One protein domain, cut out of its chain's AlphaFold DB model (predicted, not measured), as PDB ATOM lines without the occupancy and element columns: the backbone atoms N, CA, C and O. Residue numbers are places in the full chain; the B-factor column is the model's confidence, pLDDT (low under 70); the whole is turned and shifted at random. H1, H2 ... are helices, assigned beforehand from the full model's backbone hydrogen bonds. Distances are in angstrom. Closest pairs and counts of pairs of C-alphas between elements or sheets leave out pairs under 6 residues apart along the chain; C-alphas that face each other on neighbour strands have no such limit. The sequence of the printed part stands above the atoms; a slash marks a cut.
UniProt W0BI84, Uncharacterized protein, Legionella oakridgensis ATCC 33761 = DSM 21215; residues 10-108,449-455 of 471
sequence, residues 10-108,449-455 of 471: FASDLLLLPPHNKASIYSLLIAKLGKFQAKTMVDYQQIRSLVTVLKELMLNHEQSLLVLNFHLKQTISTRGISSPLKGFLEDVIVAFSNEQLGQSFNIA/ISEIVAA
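AT A GLANCE: This is residues 10 to 108 and 449 to 455 of the 471 residues of an uncharacterized protein of Legionella oakridgensis ATCC 33761 = DSM 21215 (UniProt W0BI84). Four helices, H2 to H5, make an up-and-down bundle, with short H1 packed on H2 and H5, and H6 past one end of H5. The 106 printed residues include six named helices, H1 to H6 in order: all helix, compact, radius of gyration of the C-alphas 13.4 A, spans 43 by 29 by 20 A.

HOW THE PARTS SIT: Start at H1, residues 10 to 14; it touches H5, residues 83 to 95, closest at C-alphas 11 and 95, 4.8 A. H2, residues 23 to 35, and H3, residues 41 to 59, form a hairpin, closest at C-alphas 30 and 51, 5.8 A, tilt 23 degrees. H4, residues 65 to 76, touches H3, closest at C-alphas 46 and 75, 6.5 A. In H1 to H5 and H6, residues 99 to 105, every O i to N i+4 pair is within hydrogen-bond range.

IN THESE COORDINATES: Find C-alpha 10 at (39.670, -16.578, 16.158), where H1 begins; H6 ends at C-alpha 105, (47.002, -20.467, 29.101). H3 spans 27.4 A.

THE WHOLE: Residues 109 to 448 are cut out, a C-alpha gap of 31.9 A. Confidence is under 70 at residues 19, 106 to 108 and 450 to 455.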
ATOM      1  N   PHE A  10      39.885 -15.619  15.083       90.06
ATOM      2  CA  PHE A  10      39.670 -16.578  16.158       90.06
ATOM      3  C   PHE A  10      40.440 -16.211  17.433       90.06
ATOM      4  O   PHE A  10      39.884 -16.294  18.527       90.06
ATOM      5  N   ALA A  11      41.691 -15.748  17.309       88.81
ATOM      6  CA  ALA A  11      42.458 -15.300  18.469       88.81
ATOM      7  C   ALA A  11      41.810 -14.104  19.181       88.81
ATOM      8  O   ALA A  11      41.779 -14.059  20.408       88.81
ATOM      9  N   SER A  12      41.270 -13.158  18.413       88.50
ATOM     10  CA  SER A  12      40.582 -11.983  18.959       88.50
ATOM     11  C   SER A  12      39.286 -12.371  19.678       88.50
ATOM     12  O   SER A  12      38.994 -11.842  20.747       88.50
ATOM     13  N   ASP A  13      38.546 -13.342  19.137       91.31
ATOM     14  CA  ASP A  13      37.318 -13.852  19.751       91.31
ATOM     15  C   ASP A  13      37.584 -14.642  21.038       91.31
ATOM     16  O   ASP A  13      36.808 -14.549  21.989       91.31
ATOM     17  N   LEU A  14      38.696 -15.386  21.108       90.00
ATOM     18  CA  LEU A  14      39.115 -16.080  22.331       90.00
ATOM     19  C   LEU A  14      39.366 -15.114  23.492       90.00
ATOM     20  O   LEU A  14      39.063 -15.454  24.632       90.00
ATOM     21  N   LEU A  15      39.876 -13.910  23.216       87.62
ATOM     22  CA  LEU A  15      40.114 -12.886  24.240       87.62
ATOM     23  C   LEU A  15      38.815 -12.317  24.844       87.62
ATOM     24  O   LEU A  15      38.873 -11.624  25.856       87.62
ATOM     25  N   LEU A  16      37.651 -12.605  24.249       88.69
ATOM     26  CA  LEU A  16      36.334 -12.240  24.790       88.69
ATOM     27  C   LEU A  16      35.771 -13.284  25.769       88.69
ATOM     28  O   LEU A  16      34.712 -13.061  26.358       88.69
ATOM     29  N   LEU A  17      36.427 -14.437  25.899       88.94
ATOM     30  CA  LEU A  17      36.006 -15.535  26.765       88.94
ATOM     31  C   LEU A  17      36.724 -15.466  28.119       88.94
ATOM     32  O   LEU A  17      37.746 -14.786  28.232       88.94
ATOM     33  N   PRO A  18      36.225 -16.179  29.148       79.06
ATOM     34  CA  PRO A  18      36.943 -16.316  30.405       79.06
ATOM     35  C   PRO A  18      38.379 -16.789  30.132       79.06
ATOM     36  O   PRO A  18      38.562 -17.799  29.433       79.06
ATOM     37  N   PRO A  19      39.390 -16.049  30.615       68.12
ATOM     38  CA  PRO A  19      40.776 -16.381  30.342       68.12
ATOM     39  C   PRO A  19      41.178 -17.667  31.084       68.12
ATOM     40  O   PRO A  19      40.495 -18.112  32.004       68.12
ATOM     41  N   HIS A  20      42.304 -18.267  30.689       70.12
ATOM     42  CA  HIS A  20      42.975 -19.361  31.416       70.12
ATOM     43  C   HIS A  20      42.355 -20.763  31.336       70.12
ATOM     44  O   HIS A  20      42.837 -21.642  32.044       70.12
ATOM     45  N   ASN A  21      41.357 -21.006  30.475       78.31
ATOM     46  CA  ASN A  21      40.758 -22.337  30.324       78.31
ATOM     47  C   ASN A  21      40.758 -22.820  28.864       78.31
ATOM     48  O   ASN A  21      40.183 -22.167  27.986       78.31
ATOM     49  N   LYS A  22      41.374 -23.975  28.577       87.31
ATOM     50  CA  LYS A  22      41.438 -24.526  27.207       87.31
ATOM     51  C   LYS A  22      40.080 -25.012  26.707       87.31
ATOM     52  O   LYS A  22      39.857 -25.033  25.497       87.31
ATOM     53  N   ALA A  23      39.127 -25.284  27.597       90.69
ATOM     54  CA  ALA A  23      37.737 -25.530  27.229       90.69
ATOM     55  C   ALA A  23      37.097 -24.348  26.480       90.69
ATOM     56  O   ALA A  23      36.185 -24.570  25.678       90.69
ATOM     57  N   SER A  24      37.599 -23.116  26.659       92.38
ATOM     58  CA  SER A  24      37.201 -21.953  25.854       92.38
ATOM     59  C   SER A  24      37.538 -22.144  24.372       92.38
ATOM     60  O   SER A  24      36.720 -21.807  23.518       92.38
ATOM     61  N   ILE A  25      38.688 -22.752  24.049       93.00
ATOM     62  CA  ILE A  25      39.099 -23.042  22.664       93.00
ATOM     63  C   ILE A  25      38.136 -24.038  22.027       93.00
ATOM     64  O   ILE A  25      37.585 -23.773  20.955       93.00
ATOM     65  N   TYR A  26      37.914 -25.171  22.696       95.06
ATOM     66  CA  TYR A  26      37.050 -26.229  22.180       95.06
ATOM     67  C   TYR A  26      35.606 -25.737  22.025       95.06
ATOM     68  O   TYR A  26      35.008 -25.917  20.965       95.06
ATOM     69  N   SER A  27      35.073 -25.037  23.030       95.69
ATOM     70  CA  SER A  27      33.701 -24.513  23.007       95.69
ATOM     71  C   SER A  27      33.498 -23.458  21.925       95.69
ATOM     72  O   SER A  27      32.508 -23.515  21.195       95.69
ATOM     73  N   LEU A  28      34.449 -22.532  21.765       95.94
ATOM     74  CA  LEU A  28      34.384 -21.519  20.714       95.94
ATOM     75  C   LEU A  28      34.411 -22.150  19.326       95.94
ATOM     76  O   LEU A  28      33.624 -21.774  18.454       95.94
ATOM     77  N   LEU A  29      35.299 -23.123  19.121       96.12
ATOM     78  CA  LEU A  29      35.422 -23.800  17.841       96.12
ATOM     79  C   LEU A  29      34.163 -24.614  17.516       96.12
ATOM     80  O   LEU A  29      33.662 -24.505  16.399       96.12
ATOM     81  N   ILE A  30      33.596 -25.350  18.480       97.00
ATOM     82  CA  ILE A  30      32.310 -26.047  18.306       97.00
ATOM     83  C   ILE A  30      31.198 -25.044  17.964       97.00
ATOM     84  O   ILE A  30      30.440 -25.268  17.018       97.00
ATOM     85  N   ALA A  31      31.110 -23.923  18.687       95.81
ATOM     86  CA  ALA A  31      30.079 -22.911  18.468       95.81
ATOM     87  C   ALA A  31      30.171 -22.271  17.073       95.81
ATOM     88  O   ALA A  31      29.151 -22.149  16.389       95.81
ATOM     89  N   LYS A  32      31.379 -21.908  16.623       95.12
ATOM     90  CA  LYS A  32      31.600 -21.358  15.277       95.12
ATOM     91  C   LYS A  32      31.343 -22.409  14.199       95.12
ATOM     92  O   LYS A  32      30.599 -22.131  13.266       95.12
ATOM     93  N   LEU A  33      31.855 -23.633  14.340       94.56
ATOM     94  CA  LEU A  33      31.587 -24.722  13.390       94.56
ATOM     95  C   LEU A  33      30.086 -25.021  13.257       94.56
ATOM     96  O   LEU A  33      29.606 -25.240  12.147       94.56
ATOM     97  N   GLY A  34      29.328 -24.955  14.355       91.00
ATOM     98  CA  GLY A  34      27.873 -25.125  14.346       91.00
ATOM     99  C   GLY A  34      27.106 -24.035  13.584       91.00
ATOM    100  O   GLY A  34      25.978 -24.272  13.157       91.00
ATOM    101  N   LYS A  35      27.708 -22.857  13.381       90.12
ATOM    102  CA  LYS A  35      27.155 -21.762  12.565       90.12
ATOM    103  C   LYS A  35      27.733 -21.719  11.150       90.12
ATOM    104  O   LYS A  35      27.280 -20.920  10.329       90.12
ATOM    105  N   PHE A  36      28.734 -22.547  10.855       89.50
ATOM    106  CA  PHE A  36      29.418 -22.523   9.573       89.50
ATOM    107  C   PHE A  36      28.512 -23.082   8.472       89.50
ATOM    108  O   PHE A  36      28.082 -24.234   8.511       89.50
ATOM    109  N   GLN A  37      28.236 -22.270   7.451       87.88
ATOM    110  CA  GLN A  37      27.438 -22.693   6.302       87.88
ATOM    111  C   GLN A  37      28.287 -23.543   5.348       87.88
ATOM    112  O   GLN A  37      28.997 -23.009   4.492       87.88
ATOM    113  N   ALA A  38      28.204 -24.868   5.500       87.69
ATOM    114  CA  ALA A  38      28.881 -25.834   4.637       87.69
ATOM    115  C   ALA A  38      28.599 -25.551   3.147       87.69
ATOM    116  O   ALA A  38      27.442 -25.452   2.734       87.69
ATOM    117  N   LYS A  39      29.656 -25.426   2.333       89.12
ATOM    118  CA  LYS A  39      29.529 -25.175   0.886       89.12
ATOM    119  C   LYS A  39      29.456 -26.467   0.079       89.12
ATOM    120  O   LYS A  39      28.983 -26.460  -1.054       89.12
ATOM    121  N   THR A  40      29.927 -27.570   0.654       90.81
ATOM    122  CA  THR A  40      29.939 -28.894   0.027       90.81
ATOM    123  C   THR A  40      29.440 -29.965   1.002       90.81
ATOM    124  O   THR A  40      29.429 -29.767   2.217       90.81
ATOM    125  N   MET A  41      29.060 -31.137   0.481       94.19
ATOM    126  CA  MET A  41      28.768 -32.303   1.330       94.19
ATOM    127  C   MET A  41      30.007 -32.751   2.124       94.19
ATOM    128  O   MET A  41      29.884 -33.200   3.261       94.19
ATOM    129  N   VAL A  42      31.203 -32.583   1.545       95.62
ATOM    130  CA  VAL A  42      32.472 -32.875   2.223       95.62
ATOM    131  C   VAL A  42      32.655 -31.942   3.419       95.62
ATOM    132  O   VAL A  42      32.955 -32.430   4.503       95.62
ATOM    133  N   ASP A  43      32.388 -30.640   3.272       93.88
ATOM    134  CA  ASP A  43      32.435 -29.682   4.386       93.88
ATOM    135  C   ASP A  43      31.514 -30.126   5.523       93.88
ATOM    136  O   ASP A  43      31.943 -30.187   6.669       93.88
ATOM    137  N   TYR A  44      30.264 -30.483   5.210       94.69
ATOM    138  CA  TYR A  44      29.297 -30.930   6.214       94.69
ATOM    139  C   TYR A  44      29.798 -32.158   6.993       94.69
ATOM    140  O   TYR A  44      29.745 -32.185   8.226       94.69
ATOM    141  N   GLN A  45      30.330 -33.159   6.287       96.56
ATOM    142  CA  GLN A  45      30.885 -34.368   6.902       96.56
ATOM    143  C   GLN A  45      32.110 -34.058   7.772       96.56
ATOM    144  O   GLN A  45      32.198 -34.546   8.900       96.56
ATOM    145  N   GLN A  46      33.025 -33.224   7.275       96.88
ATOM    146  CA  GLN A  46      34.236 -32.838   7.996       96.88
ATOM    147  C   GLN A  46      33.928 -31.991   9.235       96.88
ATOM    148  O   GLN A  46      34.482 -32.254  10.297       96.88
ATOM    149  N   ILE A  47      32.989 -31.045   9.142       95.88
ATOM    150  CA  ILE A  47      32.518 -30.255  10.287       95.88
ATOM    151  C   ILE A  47      31.950 -31.181  11.366       95.88
ATOM    152  O   ILE A  47      32.342 -31.081  12.526       95.88
ATOM    153  N   ARG A  48      31.072 -32.122  10.999       96.12
ATOM    154  CA  ARG A  48      30.483 -33.070  11.957       96.12
ATOM    155  C   ARG A  48      31.540 -33.964  12.613       96.12
ATOM    156  O   ARG A  48      31.490 -34.181  13.825       96.12
ATOM    157  N   SER A  49      32.496 -34.461  11.828       96.94
ATOM    158  CA  SER A  49      33.613 -35.260  12.341       96.94
ATOM    159  C   SER A  49      34.472 -34.452  13.315       96.94
ATOM    160  O   SER A  49      34.764 -34.919  14.413       96.94
ATOM    161  N   LEU A  50      34.825 -33.219  12.952       97.75
ATOM    162  CA  LEU A  50      35.645 -32.346  13.783       97.75
ATOM    163  C   LEU A  50      34.925 -31.954  15.079       97.75
ATOM    164  O   LEU A  50      35.534 -32.002  16.139       97.75
ATOM    165  N   VAL A  51      33.624 -31.646  15.032       97.62
ATOM    166  CA  VAL A  51      32.822 -31.395  16.245       97.62
ATOM    167  C   VAL A  51      32.832 -32.608  17.178       97.62
ATOM    168  O   VAL A  51      32.936 -32.433  18.388       97.62
ATOM    169  N   THR A  52      32.768 -33.827  16.638       96.62
ATOM    170  CA  THR A  52      32.844 -35.058  17.445       96.62
ATOM    171  C   THR A  52      34.194 -35.164  18.159       96.62
ATOM    172  O   THR A  52      34.225 -35.355  19.371       96.62
ATOM    173  N   VAL A  53      35.296 -34.931  17.437       97.56
ATOM    174  CA  VAL A  53      36.647 -34.894  18.021       97.56
ATOM    175  C   VAL A  53      36.752 -33.823  19.107       97.56
ATOM    176  O   VAL A  53      37.252 -34.094  20.189       97.56
ATOM    177  N   LEU A  54      36.251 -32.610  18.863       97.44
ATOM    178  CA  LEU A  54      36.340 -31.507  19.828       97.44
ATOM    179  C   LEU A  54      35.589 -31.798  21.127       97.44
ATOM    180  O   LEU A  54      36.092 -31.481  22.203       97.44
ATOM    181  N   LYS A  55      34.409 -32.422  21.032       97.19
ATOM    182  CA  LYS A  55      33.661 -32.889  22.203       97.19
ATOM    183  C   LYS A  55      34.475 -33.902  23.008       97.19
ATOM    184  O   LYS A  55      34.524 -33.804  24.230       97.19
ATOM    185  N   GLU A  56      35.130 -34.843  22.335       96.56
ATOM    186  CA  GLU A  56      35.974 -35.847  22.985       96.56
ATOM    187  C   GLU A  56      37.210 -35.224  23.652       96.56
ATOM    188  O   GLU A  56      37.486 -35.522  24.811       96.56
ATOM    189  N   LEU A  57      37.909 -34.307  22.974       95.94
ATOM    190  CA  LEU A  57      39.049 -33.580  23.549       95.94
ATOM    191  C   LEU A  57      38.647 -32.782  24.793       95.94
ATOM    192  O   LEU A  57      39.374 -32.775  25.783       95.94
ATOM    193  N   MET A  58      37.472 -32.150  24.761       95.19
ATOM    194  CA  MET A  58      36.945 -31.396  25.895       95.19
ATOM    195  C   MET A  58      36.511 -32.311  27.051       95.19
ATOM    196  O   MET A  58      36.802 -31.990  28.197       95.19
ATOM    197  N   LEU A  59      35.884 -33.464  26.780       96.00
ATOM    198  CA  LEU A  59      35.606 -34.477  27.815       96.00
ATOM    199  C   LEU A  59      36.881 -35.062  28.414       96.00
ATOM    200  O   LEU A  59      36.872 -35.499  29.558       96.00
ATOM    201  N   ASN A  60      37.963 -35.095  27.643       95.25
ATOM    202  CA  ASN A  60      39.242 -35.610  28.102       95.25
ATOM    203  C   ASN A  60      40.144 -34.556  28.737       95.25
ATOM    204  O   ASN A  60      41.284 -34.885  29.066       95.25
ATOM    205  N   HIS A  61      39.666 -33.315  28.879       93.12
ATOM    206  CA  HIS A  61      40.459 -32.196  29.385       93.12
ATOM    207  C   HIS A  61      41.819 -32.074  28.675       93.12
ATOM    208  O   HIS A  61      42.835 -31.774  29.301       93.12
ATOM    209  N   GLU A  62      41.851 -32.331  27.359       93.12
ATOM    210  CA  GLU A  62      43.093 -32.385  26.582       93.12
ATOM    211  C   GLU A  62      43.859 -31.062  26.693       93.12
ATOM    212  O   GLU A  62      43.386 -29.995  26.283       93.12
ATOM    213  N   GLN A  63      45.082 -31.152  27.212       87.56
ATOM    214  CA  GLN A  63      45.935 -29.999  27.472       87.56
ATOM    215  C   GLN A  63      46.859 -29.666  26.293       87.56
ATOM    216  O   GLN A  63      47.378 -28.548  26.210       87.56
ATOM    217  N   SER A  64      47.084 -30.602  25.378       88.81
ATOM    218  CA  SER A  64      47.993 -30.460  24.251       88.81
ATOM    219  C   SER A  64      47.288 -29.919  23.011       88.81
ATOM    220  O   SER A  64      46.620 -30.637  22.264       88.81
ATOM    221  N   LEU A  65      47.552 -28.649  22.688       88.81
ATOM    222  CA  LEU A  65      47.105 -28.050  21.424       88.81
ATOM    223  C   LEU A  65      47.732 -28.719  20.190       88.81
ATOM    224  O   LEU A  65      47.251 -28.521  19.075       88.81
ATOM    225  N   LEU A  66      48.786 -29.530  20.353       90.69
ATOM    226  CA  LEU A  66      49.335 -30.339  19.260       90.69
ATOM    227  C   LEU A  66      48.333 -31.397  18.781       90.69
ATOM    228  O   LEU A  66      48.260 -31.646  17.579       90.69
ATOM    229  N   VAL A  67      47.539 -31.967  19.693       93.12
ATOM    230  CA  VAL A  67      46.500 -32.953  19.361       93.12
ATOM    231  C   VAL A  67      45.395 -32.286  18.541       93.12
ATOM    232  O   VAL A  67      45.068 -32.751  17.449       93.12
ATOM    233  N   LEU A  68      44.898 -31.128  18.987       94.25
ATOM    234  CA  LEU A  68      43.931 -30.344  18.215       94.25
ATOM    235  C   LEU A  68      44.489 -29.947  16.836       94.25
ATOM    236  O   LEU A  68      43.837 -30.156  15.813       94.25
ATOM    237  N   ASN A  69      45.722 -29.441  16.787       94.50
ATOM    238  CA  ASN A  69      46.394 -29.076  15.538       94.50
ATOM    239  C   ASN A  69      46.500 -30.237  14.547       94.50
ATOM    240  O   ASN A  69      46.337 -30.029  13.343       94.50
ATOM    241  N   PHE A  70      46.780 -31.445  15.035       96.25
ATOM    242  CA  PHE A  70      46.826 -32.641  14.203       96.25
ATOM    243  C   PHE A  70      45.476 -32.880  13.508       96.25
ATOM    244  O   PHE A  70      45.433 -32.991  12.280       96.25
ATOM    245  N   HIS A  71      44.372 -32.850  14.260       97.12
ATOM    246  CA  HIS A  71      43.028 -33.046  13.707       97.12
ATOM    247  C   HIS A  71      42.607 -31.936  12.733       97.12
ATOM    248  O   HIS A  71      42.025 -32.222  11.682       97.12
ATOM    249  N   LEU A  72      42.945 -30.676  13.026       97.19
ATOM    250  CA  LEU A  72      42.678 -29.555  12.119       97.19
ATOM    251  C   LEU A  72      43.434 -29.717  10.792       97.19
ATOM    252  O   LEU A  72      42.835 -29.606   9.721       97.19
ATOM    253  N   LYS A  73      44.729 -30.061  10.840       96.81
ATOM    254  CA  LYS A  73      45.550 -30.291   9.637       96.81
ATOM    255  C   LYS A  73      45.069 -31.484   8.813       96.81
ATOM    256  O   LYS A  73      45.067 -31.403   7.586       96.81
ATOM    257  N   GLN A  74      44.636 -32.562   9.464       96.62
ATOM    258  CA  GLN A  74      44.040 -33.717   8.789       96.62
ATOM    259  C   GLN A  74      42.719 -33.349   8.093       96.62
ATOM    260  O   GLN A  74      42.454 -33.780   6.972       96.62
ATOM    261  N   THR A  75      41.908 -32.500   8.724       96.12
ATOM    262  CA  THR A  75      40.669 -31.999   8.117       96.12
ATOM    263  C   THR A  75      40.977 -31.149   6.879       96.12
ATOM    264  O   THR A  75      40.417 -31.378   5.809       96.12
ATOM    265  N   ILE A  76      41.946 -30.230   6.982       96.31
ATOM    266  CA  ILE A  76      42.395 -29.361   5.881       96.31
ATOM    267  C   ILE A  76      42.954 -30.156   4.687       96.31
ATOM    268  O   ILE A  76      42.794 -29.733   3.539       96.31
ATOM    269  N   SER A  77      43.623 -31.287   4.929       95.56
ATOM    270  CA  SER A  77      44.201 -32.116   3.862       95.56
ATOM    271  C   SER A  77      43.172 -32.990   3.134       95.56
ATOM    272  O   SER A  77      43.497 -33.590   2.106       95.56
ATOM    273  N   THR A  78      41.924 -33.040   3.613       95.50
ATOM    274  CA  THR A  78      40.857 -33.823   2.988       95.50
ATOM    275  C   THR A  78      40.475 -33.249   1.622       95.50
ATOM    276  O   THR A  78      40.142 -32.072   1.470       95.50
ATOM    277  N   ARG A  79      40.491 -34.100   0.590       94.75
ATOM    278  CA  ARG A  79      40.133 -33.705  -0.778       94.75
ATOM    279  C   ARG A  79      38.665 -33.274  -0.850       94.75
ATOM    280  O   ARG A  79      37.780 -34.020  -0.448       94.75
ATOM    281  N   GLY A  80      38.411 -32.112  -1.449       92.44
ATOM    282  CA  GLY A  80      37.055 -31.596  -1.674       92.44
ATOM    283  C   GLY A  80      36.533 -30.656  -0.586       92.44
ATOM    284  O   GLY A  80      35.416 -30.163  -0.725       92.44
ATOM    285  N   ILE A  81      37.332 -30.367   0.449       94.31
ATOM    286  CA  ILE A  81      37.025 -29.302   1.408       94.31
ATOM    287  C   ILE A  81      37.055 -27.931   0.717       94.31
ATOM    288  O   ILE A  81      37.918 -27.653  -0.124       94.31
ATOM    289  N   SER A  82      36.092 -27.070   1.040       93.38
ATOM    290  CA  SER A  82      35.979 -25.750   0.425       93.38
ATOM    291  C   SER A  82      37.078 -24.790   0.898       93.38
ATOM    292  O   SER A  82      37.605 -24.904   2.006       93.38
ATOM    293  N   SER A  83      37.432 -23.811   0.052       92.38
ATOM    294  CA  SER A  83      38.402 -22.766   0.424       92.38
ATOM    295  C   SER A  83      37.973 -21.956   1.664       92.38
ATOM    296  O   SER A  83      38.837 -21.737   2.507       92.38
ATOM    297  N   PRO A  84      36.686 -21.584   1.847       92.00
ATOM    298  CA  PRO A  84      36.234 -20.907   3.066       92.00
ATOM    299  C   PRO A  84      36.461 -21.720   4.344       92.00
ATOM    300  O   PRO A  84      36.986 -21.193   5.321       92.00
ATOM    301  N   LEU A  85      36.112 -23.014   4.345       92.75
ATOM    302  CA  LEU A  85      36.309 -23.853   5.530       92.75
ATOM    303  C   LEU A  85      37.801 -24.060   5.805       92.75
ATOM    304  O   LEU A  85      38.235 -23.965   6.948       92.75
ATOM    305  N   LYS A  86      38.605 -24.277   4.761       94.19
ATOM    306  CA  LYS A  86      40.059 -24.371   4.903       94.19
ATOM    307  C   LYS A  86      40.660 -23.098   5.510       94.19
ATOM    308  O   LYS A  86      41.401 -23.206   6.478       94.19
ATOM    309  N   GLY A  87      40.291 -21.924   4.995       92.38
ATOM    310  CA  GLY A  87      40.760 -20.637   5.518       92.38
ATOM    311  C   GLY A  87      40.356 -20.407   6.976       92.38
ATOM    312  O   GLY A  87      41.174 -19.953   7.768       92.38
ATOM    313  N   PHE A  88      39.135 -20.801   7.363       93.25
ATOM    314  CA  PHE A  88      38.699 -20.773   8.763       93.25
ATOM    315  C   PHE A  88      39.593 -21.629   9.669       93.25
ATOM    316  O   PHE A  88      40.061 -21.169  10.704       93.25
ATOM    317  N   LEU A  89      39.838 -22.885   9.287       94.81
ATOM    318  CA  LEU A  89      40.646 -23.800  10.097       94.81
ATOM    319  C   LEU A  89      42.122 -23.365  10.146       94.81
ATOM    320  O   LEU A  89      42.778 -23.554  11.166       94.81
ATOM    321  N   GLU A  90      42.640 -22.763   9.073       93.88
ATOM    322  CA  GLU A  90      43.974 -22.154   9.052       93.88
ATOM    323  C   GLU A  90      44.062 -20.949  10.003       93.88
ATOM    324  O   GLU A  90      45.035 -20.860  10.749       93.88
ATOM    325  N   ASP A  91      43.037 -20.087  10.060       91.50
ATOM    326  CA  ASP A  91      42.952 -18.986  11.039       91.50
ATOM    327  C   ASP A  91      43.000 -19.507  12.486       91.50
ATOM    328  O   ASP A  91      43.755 -18.988  13.309       91.50
ATOM    329  N   VAL A  92      42.282 -20.598  12.781       92.31
ATOM    330  CA  VAL A  92      42.325 -21.262  14.098       92.31
ATOM    331  C   VAL A  92      43.734 -21.771  14.427       92.31
ATOM    332  O   VAL A  92      44.210 -21.580  15.544       92.31
ATOM    333  N   ILE A  93      44.434 -22.392  13.471       92.12
ATOM    334  CA  ILE A  93      45.813 -22.869  13.679       92.12
ATOM    335  C   ILE A  93      46.765 -21.691  13.942       92.12
ATOM    336  O   ILE A  93      47.620 -21.773  14.828       92.12
ATOM    337  N   VAL A  94      46.621 -20.592  13.192       90.12
ATOM    338  CA  VAL A  94      47.427 -19.376  13.379       90.12
ATOM    339  C   VAL A  94      47.196 -18.777  14.767       90.12
ATOM    340  O   VAL A  94      48.160 -18.343  15.400       90.12
ATOM    341  N   ALA A  95      45.965 -18.827  15.291       88.00
ATOM    342  CA  ALA A  95      45.646 -18.351  16.638       88.00
ATOM    343  C   ALA A  95      46.506 -19.006  17.731       88.00
ATOM    344  O   ALA A  95      46.865 -18.345  18.702       88.00
ATOM    345  N   PHE A  96      46.901 -20.271  17.572       85.00
ATOM    346  CA  PHE A  96      47.743 -20.961  18.559       85.00
ATOM    347  C   PHE A  96      49.197 -20.484  18.578       85.00
ATOM    348  O   PHE A  96      49.924 -20.794  19.517       85.00
ATOM    349  N   SER A  97      49.624 -19.731  17.562       82.31
ATOM    350  CA  SER A  97      50.944 -19.086  17.532       82.31
ATOM    351  C   SER A  97      50.922 -17.682  18.151       82.31
ATOM    352  O   SER A  97      51.946 -17.006  18.173       82.31
ATOM    353  N   ASN A  98      49.767 -17.220  18.640       80.94
ATOM    354  CA  ASN A  98      49.634 -15.923  19.290       80.94
ATOM    355  C   ASN A  98      50.246 -15.968  20.702       80.94
ATOM    356  O   ASN A  98      49.758 -16.680  21.582       80.94
ATOM    357  N   GLU A  99      51.295 -15.174  20.930       76.75
ATOM    358  CA  GLU A  99      52.015 -15.129  22.209       76.75
ATOM    359  C   GLU A  99      51.131 -14.704  23.388       76.75
ATOM    360  O   GLU A  99      51.261 -15.257  24.479       76.75
ATOM    361  N   GLN A 100      50.196 -13.772  23.177       74.81
ATOM    362  CA  GLN A 100      49.286 -13.293  24.221       74.81
ATOM    363  C   GLN A 100      48.325 -14.401  24.676       74.81
ATOM    364  O   GLN A 100      48.068 -14.544  25.873       74.81
ATOM    365  N   LEU A 101      47.836 -15.225  23.742       74.19
ATOM    366  CA  LEU A 101      47.059 -16.424  24.074       74.19
ATOM    367  C   LEU A 101      47.926 -17.487  24.756       74.19
ATOM    368  O   LEU A 101      47.512 -18.072  25.752       74.19
ATOM    369  N   GLY A 102      49.151 -17.712  24.277       72.75
ATOM    370  CA  GLY A 102      50.084 -18.640  24.923       72.75
ATOM    371  C   GLY A 102      50.366 -18.272  26.385       72.75
ATOM    372  O   GLY A 102      50.386 -19.143  27.253       72.75
ATOM    373  N   GLN A 103      50.526 -16.979  26.679       72.25
ATOM    374  CA  GLN A 103      50.711 -16.476  28.043       72.25
ATOM    375  C   GLN A 103      49.456 -16.648  28.905       72.25
ATOM    376  O   GLN A 103      49.577 -17.020  30.072       72.25
ATOM    377  N   SER A 104      48.255 -16.444  28.347       70.62
ATOM    378  CA  SER A 104      47.013 -16.599  29.111       70.62
ATOM    379  C   SER A 104      46.737 -18.055  29.502       70.62
ATOM    380  O   SER A 104      46.193 -18.290  30.576       70.62
ATOM    381  N   PHE A 105      47.162 -19.052  28.723       71.94
ATOM    382  CA  PHE A 105      47.002 -20.467  29.101       71.94
ATOM    383  C   PHE A 105      48.095 -21.003  30.044       71.94
ATOM    384  O   PHE A 105      47.917 -22.073  30.620       71.94
ATOM    385  N   ASN A 106      49.201 -20.276  30.230       68.62
ATOM    386  CA  ASN A 106      50.363 -20.723  31.013       68.62
ATOM    387  C   ASN A 106      50.406 -20.162  32.447       68.62
ATOM    388  O   ASN A 106      51.458 -20.184  33.090       68.62
ATOM    389  N   ILE A 107      49.285 -19.662  32.975       66.06
ATOM    390  CA  ILE A 107      49.232 -19.182  34.360       66.06
ATOM    391  C   ILE A 107      49.219 -20.373  35.322       66.06
ATOM    392  O   ILE A 107      48.242 -21.125  35.406       66.06
ATOM    393  N   ALA A 108      50.332 -20.528  36.044       63.28
ATOM    394  CA  ALA A 108      50.545 -21.588  37.024       63.28
ATOM    395  C   ALA A 108      49.825 -21.332  38.359       63.28
ATOM    396  O   ALA A 108      49.515 -22.281  39.073       63.28
ATOM    397  N   ILE A 449      30.678 -15.624  13.038       76.38
ATOM    398  CA  ILE A 449      31.651 -15.922  11.973       76.38
ATOM    399  C   ILE A 449      31.856 -14.627  11.194       76.38
ATOM    400  O   ILE A 449      30.898 -14.115  10.619       76.38
ATOM    401  N   SER A 450      33.081 -14.098  11.174       65.62
ATOM    402  CA  SER A 450      33.389 -12.900  10.395       65.62
ATOM    403  C   SER A 450      33.221 -13.170   8.893       65.62
ATOM    404  O   SER A 450      33.668 -14.192   8.366       65.62
ATOM    405  N   GLU A 451      32.593 -12.232   8.175       53.28
ATOM    406  CA  GLU A 451      32.354 -12.322   6.721       53.28
ATOM    407  C   GLU A 451      33.653 -12.423   5.902       53.28
ATOM    408  O   GLU A 451      33.657 -12.936   4.784       53.28
ATOM    409  N   ILE A 452      34.787 -12.028   6.485       48.34
ATOM    410  CA  ILE A 452      36.121 -12.109   5.875       48.34
ATOM    411  C   ILE A 452      36.519 -13.571   5.582       48.34
ATOM    412  O   ILE A 452      37.184 -13.849   4.587       48.34
ATOM    413  N   VAL A 453      36.015 -14.536   6.360       45.97
ATOM    414  CA  VAL A 453      36.195 -15.978   6.102       45.97
ATOM    415  C   VAL A 453      35.324 -16.460   4.926       45.97
ATOM    416  O   VAL A 453      35.677 -17.419   4.235       45.97
ATOM    417  N   ALA A 454      34.214 -15.773   4.638       38.03
ATOM    418  CA  ALA A 454      33.353 -16.049   3.486       38.03
ATOM    419  C   ALA A 454      33.896 -15.449   2.172       38.03
ATOM    420  O   ALA A 454      33.591 -15.973   1.101       38.03
ATOM    421  N   ALA A 455      34.732 -14.409   2.256       37.94
ATOM    422  CA  ALA A 455      35.281 -13.664   1.119       37.94
ATOM    423  C   ALA A 455      36.716 -14.064   0.724       37.94
ATOM    424  O   ALA A 455      37.313 -13.430  -0.149       37.94
TER     425      ALA A 455